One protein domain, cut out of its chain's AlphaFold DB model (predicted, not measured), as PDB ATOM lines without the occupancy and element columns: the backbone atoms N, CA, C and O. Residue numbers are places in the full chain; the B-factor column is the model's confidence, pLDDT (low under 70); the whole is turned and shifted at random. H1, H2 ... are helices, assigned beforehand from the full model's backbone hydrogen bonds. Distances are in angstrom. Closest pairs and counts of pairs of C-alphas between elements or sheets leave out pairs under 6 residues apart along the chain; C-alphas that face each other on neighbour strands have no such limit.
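AT A GLANCE: This is residues 27 to 78 of the 132 residues of an uncharacterized protein of Panagrellus redivivus (UniProt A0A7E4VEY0). Helix H1 makes the long axis, and after a looped link at one end of it the shorter helix H2 folds back and packs slantwise across it, the two crossing as an X near their middles. The unnamed stretches 27 to 34 and 72 to 78 lie toward the other end of the long axis. The printed part has 52 residues with two named helices, H1 then H2, and no named strand: all helix. It is compact, with a radius of gyration of the C-alphas of 11.2 A, and elongated, spanning 33 by 18 by 17 A.

IN THESE COORDINATES: H1, residues 35 to 51, measures 24.5 A from C-alpha 35 at (114.273, 147.620, 159.354) to C-alpha 51. H2, residues 60 to 71, measures 16.9 A and ends with C-alpha 71 at (120.161, 137.180, 153.170).

HOW THE PARTS SIT: H1 and H2 touch, their closest C-alphas, those of Leu 42 and Ala 65, 6.3 A apart. They run opposite ways at a steep tilt of 50 degrees. In H1 and H2 every O i to N i+4 pair is within hydrogen-bond range.

THE WHOLE: The two C-alphas farthest apart, those of Leu 31 and Ser 56, are 34.2 A apart. The printed part has no cut, and the link of 8 residues from H1 to H2 is short. Mean pLDDT of the printed part is 81.0; residue 33 and residues 54 to 58 are under 70.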
ATOM      1  N   VAL A  27     124.327 138.967 167.389       82.06
ATOM      2  CA  VAL A  27     122.884 139.022 167.136       82.06
ATOM      3  C   VAL A  27     122.415 140.469 167.226       82.06
ATOM      4  O   VAL A  27     122.510 141.093 168.278       82.06
ATOM      5  N   VAL A  28     121.871 140.988 166.124       81.88
ATOM      6  CA  VAL A  28     121.249 142.315 166.062       81.88
ATOM      7  C   VAL A  28     119.756 142.137 165.814       81.88
ATOM      8  O   VAL A  28     119.357 141.507 164.834       81.88
ATOM      9  N   HIS A  29     118.924 142.709 166.684       84.00
ATOM     10  CA  HIS A  29     117.471 142.709 166.526       84.00
ATOM     11  C   HIS A  29     116.880 144.089 166.841       84.00
ATOM     12  O   HIS A  29     117.508 144.921 167.492       84.00
ATOM     13  N   CYS A  30     115.682 144.351 166.320       82.25
ATOM     14  CA  CYS A  30     114.871 145.515 166.674       82.25
ATOM     15  C   CYS A  30     113.501 145.024 167.167       82.25
ATOM     16  O   CYS A  30     113.479 144.146 168.024       82.25
ATOM     17  N   LEU A  31     112.392 145.545 166.620       72.81
ATOM     18  CA  LEU A  31     111.054 144.945 166.735       72.81
ATOM     19  C   LEU A  31     110.903 143.761 165.764       72.81
ATOM     20  O   LEU A  31     111.089 142.623 166.166       72.81
ATOM     21  N   ASP A  32     110.709 144.024 164.468       76.56
ATOM     22  CA  ASP A  32     110.519 142.958 163.459       76.56
ATOM     23  C   ASP A  32     111.839 142.388 162.909       76.56
ATOM     24  O   ASP A  32     111.857 141.600 161.971       76.56
ATOM     25  N   GLY A  33     112.981 142.845 163.433       69.62
ATOM     26  CA  GLY A  33     114.317 142.395 163.020       69.62
ATOM     27  C   GLY A  33     114.746 142.739 161.583       69.62
ATOM     28  O   GLY A  33     115.828 142.320 161.176       69.62
ATOM     29  N   CYS A  34     113.950 143.504 160.823       75.31
ATOM     30  CA  CYS A  34     114.203 143.766 159.396       75.31
ATOM     31  C   CYS A  34     114.670 145.198 159.089       75.31
ATOM     32  O   CYS A  34     115.623 145.394 158.338       75.31
ATOM     33  N   GLY A  35     114.020 146.210 159.674       81.06
ATOM     34  CA  GLY A  35     114.273 147.620 159.354       81.06
ATOM     35  C   GLY A  35     115.601 148.130 159.914       81.06
ATOM     36  O   GLY A  35     116.610 148.164 159.215       81.06
ATOM     37  N   ARG A  36     115.605 148.506 161.202       84.19
ATOM     38  CA  ARG A  36     116.776 149.116 161.865       84.19
ATOM     39  C   ARG A  36     117.971 148.163 161.914       84.19
ATOM     40  O   ARG A  36     119.096 148.581 161.667       84.19
ATOM     41  N   SER A  37     117.718 146.879 162.173       87.19
ATOM     42  CA  SER A  37     118.759 145.846 162.177       87.19
ATOM     43  C   SER A  37     119.399 145.680 160.798       87.19
ATOM     44  O   SER A  37     120.620 145.633 160.704       87.19
ATOM     45  N   GLY A  38     118.601 145.677 159.722       86.31
ATOM     46  CA  GLY A  38     119.121 145.624 158.353       86.31
ATOM     47  C   GLY A  38     119.919 146.873 157.972       86.31
ATOM     48  O   GLY A  38     120.941 146.764 157.302       86.31
ATOM     49  N   THR A  39     119.501 148.053 158.447       88.56
ATOM     50  CA  THR A  39     120.253 149.307 158.266       88.56
ATOM     51  C   THR A  39     121.621 149.245 158.951       88.56
ATOM     52  O   THR A  39     122.619 149.610 158.338       88.56
ATOM     53  N   LEU A  40     121.686 148.739 160.188       87.31
ATOM     54  CA  LEU A  40     122.939 148.611 160.936       87.31
ATOM     55  C   LEU A  40     123.908 147.626 160.263       87.31
ATOM     56  O   LEU A  40     125.078 147.948 160.072       87.31
ATOM     57  N   VAL A  41     123.408 146.463 159.833       88.38
ATOM     58  CA  VAL A  41     124.209 145.462 159.108       88.38
ATOM     59  C   VAL A  41     124.740 146.022 157.786       88.38
ATOM     60  O   VAL A  41     125.893 145.778 157.442       88.38
ATOM     61  N   LEU A  42     123.935 146.805 157.057       89.69
ATOM     62  CA  LEU A  42     124.380 147.454 155.823       89.69
ATOM     63  C   LEU A  42     125.496 148.476 156.080       89.69
ATOM     64  O   LEU A  42     126.487 148.475 155.351       89.69
ATOM     65  N   ILE A  43     125.349 149.330 157.098       89.62
ATOM     66  CA  ILE A  43     126.371 150.324 157.464       89.62
ATOM     67  C   ILE A  43     127.685 149.621 157.801       89.62
ATOM     68  O   ILE A  43     128.725 149.997 157.269       89.62
ATOM     69  N   GLU A  44     127.632 148.572 158.620       87.81
ATOM     70  CA  GLU A  44     128.819 147.817 159.019       87.81
ATOM     71  C   GLU A  44     129.488 147.130 157.820       87.81
ATOM     72  O   GLU A  44     130.697 147.243 157.624       87.81
ATOM     73  N   ALA A  45     128.707 146.467 156.962       87.88
ATOM     74  CA  ALA A  45     129.233 145.820 155.763       87.88
ATOM     75  C   ALA A  45     129.915 146.826 154.825       87.88
ATOM     76  O   ALA A  45     130.955 146.526 154.238       87.88
ATOM     77  N   MET A  46     129.350 148.029 154.700       88.25
ATOM     78  CA  MET A  46     129.947 149.100 153.913       88.25
ATOM     79  C   MET A  46     131.219 149.631 154.551       88.25
ATOM     80  O   MET A  46     132.235 149.735 153.871       88.25
ATOM     81  N   LEU A  47     131.203 149.883 155.856       85.31
ATOM     82  CA  LEU A  47     132.373 150.333 156.593       85.31
ATOM     83  C   LEU A  47     133.548 149.357 156.442       85.31
ATOM     84  O   LEU A  47     134.660 149.777 156.129       85.31
ATOM     85  N   MET A  48     133.293 148.051 156.563       84.62
ATOM     86  CA  MET A  48     134.308 147.022 156.328       84.62
ATOM     87  C   MET A  48     134.847 147.043 154.893       84.62
ATOM     88  O   MET A  48     136.049 146.878 154.694       84.62
ATOM     89  N   GLN A  49     133.990 147.237 153.884       85.12
ATOM     90  CA  GLN A  49     134.432 147.337 152.486       85.12
ATOM     91  C   GLN A  49     135.305 148.572 152.244       85.12
ATOM     92  O   GLN A  49     136.289 148.471 151.509       85.12
ATOM     93  N   LEU A  50     134.969 149.702 152.874       81.75
ATOM     94  CA  LEU A  50     135.774 150.919 152.826       81.75
ATOM     95  C   LEU A  50     137.134 150.718 153.500       81.75
ATOM     96  O   LEU A  50     138.159 151.004 152.890       81.75
ATOM     97  N   LEU A  51     137.156 150.165 154.716       81.88
ATOM     98  CA  LEU A  51     138.395 149.880 155.451       81.88
ATOM     99  C   LEU A  51     139.292 148.875 154.718       81.88
ATOM    100  O   LEU A  51     140.513 148.958 154.803       81.88
ATOM    101  N   ARG A  52     138.695 147.929 153.983       82.00
ATOM    102  CA  ARG A  52     139.429 146.939 153.184       82.00
ATOM    103  C   ARG A  52     139.868 147.463 151.811       82.00
ATOM    104  O   ARG A  52     140.614 146.773 151.126       82.00
ATOM    105  N   GLY A  53     139.414 148.649 151.398       74.62
ATOM    106  CA  GLY A  53     139.761 149.255 150.108       74.62
ATOM    107  C   GLY A  53     139.173 148.535 148.889       74.62
ATOM    108  O   GLY A  53     139.633 148.742 147.771       74.62
ATOM    109  N   THR A  54     138.165 147.676 149.072       66.50
ATOM    110  CA  THR A  54     137.595 146.832 148.002       66.50
ATOM    111  C   THR A  54     136.366 147.446 147.332       66.50
ATOM    112  O   THR A  54     135.607 146.740 146.671       66.50
ATOM    113  N   SER A  55     136.117 148.744 147.507       61.28
ATOM    114  CA  SER A  55     134.986 149.437 146.880       61.28
ATOM    115  C   SER A  55     135.263 149.713 145.395       61.28
ATOM    116  O   SER A  55     135.417 150.858 144.987       61.28
ATOM    117  N   SER A  56     135.357 148.659 144.580       55.75
ATOM    118  CA  SER A  56     135.522 148.751 143.121       55.75
ATOM    119  C   SER A  56     134.191 148.822 142.363       55.75
ATOM    120  O   SER A  56     134.185 148.824 141.136       55.75
ATOM    121  N   SER A  57     133.058 148.819 143.074       65.81
ATOM    122  CA  SER A  57     131.728 148.933 142.470       65.81
ATOM    123  C   SER A  57     131.364 150.400 142.258       65.81
ATOM    124  O   SER A  57     131.538 151.215 143.160       65.81
ATOM    125  N   GLU A  58     130.793 150.706 141.092       66.44
ATOM    126  CA  GLU A  58     130.236 152.019 140.742       66.44
ATOM    127  C   GLU A  58     129.100 152.435 141.703       66.44
ATOM    128  O   GLU A  58     128.908 153.617 141.979       66.44
ATOM    129  N   TYR A  59     128.402 151.456 142.301       78.81
ATOM    130  CA  TYR A  59     127.315 151.677 143.262       78.81
ATOM    131  C   TYR A  59     127.460 150.771 144.503       78.81
ATOM    132  O   TYR A  59     126.726 149.782 144.654       78.81
ATOM    133  N   PRO A  60     128.380 151.088 145.434       80.50
ATOM    134  CA  PRO A  60     128.716 150.204 146.555       80.50
ATOM    135  C   PRO A  60     127.540 150.008 147.525       80.50
ATOM    136  O   PRO A  60     127.271 148.883 147.961       80.50
ATOM    137  N   VAL A  61     126.780 151.073 147.799       84.50
ATOM    138  CA  VAL A  61     125.623 151.037 148.712       84.50
ATOM    139  C   VAL A  61     124.480 150.198 148.149       84.50
ATOM    140  O   VAL A  61     123.938 149.361 148.866       84.50
ATOM    141  N   LEU A  62     124.148 150.359 146.862       85.06
ATOM    142  CA  LEU A  62     123.100 149.568 146.207       85.06
ATOM    143  C   LEU A  62     123.467 148.084 146.173       85.06
ATOM    144  O   LEU A  62     122.664 147.243 146.572       85.06
ATOM    145  N   THR A  63     124.696 147.772 145.758       87.00
ATOM    146  CA  THR A  63     125.189 146.389 145.675       87.00
ATOM    147  C   THR A  63     125.101 145.698 147.037       87.00
ATOM    148  O   THR A  63     124.609 144.576 147.155       87.00
ATOM    149  N   THR A  64     125.513 146.399 148.094       87.81
ATOM    150  CA  THR A  64     125.517 145.842 149.452       87.81
ATOM    151  C   THR A  64     124.111 145.767 150.038       87.81
ATOM    152  O   THR A  64     123.778 144.790 150.703       87.81
ATOM    153  N   ALA A  65     123.237 146.731 149.741       87.75
ATOM    154  CA  ALA A  65     121.831 146.675 150.137       87.75
ATOM    155  C   ALA A  65     121.110 145.472 149.508       87.75
ATOM    156  O   ALA A  65     120.350 144.784 150.193       87.75
ATOM    157  N   VAL A  66     121.373 145.179 148.229       87.88
ATOM    158  CA  VAL A  66     120.844 143.986 147.550       87.88
ATOM    159  C   VAL A  66     121.376 142.714 148.208       87.88
ATOM    160  O   VAL A  66     120.590 141.824 148.514       87.88
ATOM    161  N   PHE A  67     122.676 142.647 148.510       88.06
ATOM    162  CA  PHE A  67     123.266 141.504 149.210       88.06
ATOM    163  C   PHE A  67     122.605 141.240 150.575       88.06
ATOM    164  O   PHE A  67     122.234 140.106 150.876       88.06
ATOM    165  N   VAL A  68     122.374 142.284 151.377       87.19
ATOM    166  CA  VAL A  68     121.688 142.158 152.676       87.19
ATOM    167  C   VAL A  68     120.233 141.704 152.495       87.19
ATOM    168  O   VAL A  68     119.755 140.855 153.249       87.19
ATOM    169  N   ARG A  69     119.533 142.203 151.467       87.44
ATOM    170  CA  ARG A  69     118.160 141.780 151.135       87.44
ATOM    171  C   ARG A  69     118.063 140.328 150.670       87.44
ATOM    172  O   ARG A  69     117.047 139.689 150.928       87.44
ATOM    173  N   LEU A  70     119.100 139.802 150.018       87.38
ATOM    174  CA  LEU A  70     119.177 138.386 149.647       87.38
ATOM    175  C   LEU A  70     119.334 137.478 150.873       87.38
ATOM    176  O   LEU A  70     118.808 136.370 150.878       87.38
ATOM    177  N   GLN A  71     120.020 137.940 151.923       86.38
ATOM    178  CA  GLN A  71     120.161 137.180 153.170       86.38
ATOM    179  C   GLN A  71     118.919 137.261 154.067       86.38
ATOM    180  O   GLN A  71     118.579 136.287 154.738       86.38
ATOM    181  N   ARG A  72     118.234 138.413 154.095       81.88
ATOM    182  CA  ARG A  72     116.953 138.591 154.793       81.88
ATOM    183  C   ARG A  72     115.983 139.447 153.989       81.88
ATOM    184  O   ARG A  72     116.216 140.632 153.747       81.88
ATOM    185  N   HIS A  73     114.845 138.843 153.658       76.12
ATOM    186  CA  HIS A  73     113.756 139.506 152.956       76.12
ATOM    187  C   HIS A  73     113.271 140.749 153.732       76.12
ATOM    188  O   HIS A  73     113.183 140.725 154.957       76.12
ATOM    189  N   HIS A  74     112.968 141.838 153.018       76.81
ATOM    190  CA  HIS A  74     112.563 143.150 153.563       76.81
ATOM    191  C   HIS A  74     113.608 143.941 154.373       76.81
ATOM    192  O   HIS A  74     113.247 144.895 155.071       76.81
ATOM    193  N   ALA A  75     114.903 143.636 154.261       72.38
ATOM    194  CA  ALA A  75     115.923 144.527 154.811       72.38
ATOM    195  C   ALA A  75     115.857 145.926 154.149       72.38
ATOM    196  O   ALA A  75     115.867 146.043 152.920       72.38
ATOM    197  N   ILE A  76     115.806 146.988 154.966       74.94
ATOM    198  CA  ILE A  76     115.743 148.404 154.535       74.94
ATOM    199  C   ILE A  76     114.463 148.698 153.730       74.94
ATOM    200  O   ILE A  76     114.508 148.997 152.537       74.94
ATOM    201  N   ALA A  77     113.299 148.567 154.366       72.75
ATOM    202  CA  ALA A  77     112.007 148.806 153.714       72.75
ATOM    203  C   ALA A  77     111.723 150.299 153.461       72.75
ATOM    204  O   ALA A  77     111.051 150.644 152.492       72.75
ATOM    205  N   ASN A  78     112.256 151.190 154.306       81.75
ATOM    206  CA  ASN A  78     111.940 152.615 154.253       81.75
ATOM    207  C   ASN A  78     113.011 153.423 153.518       81.75
ATOM    208  O   ASN A  78     114.207 153.268 153.766       81.75
TER     209      ASN A  78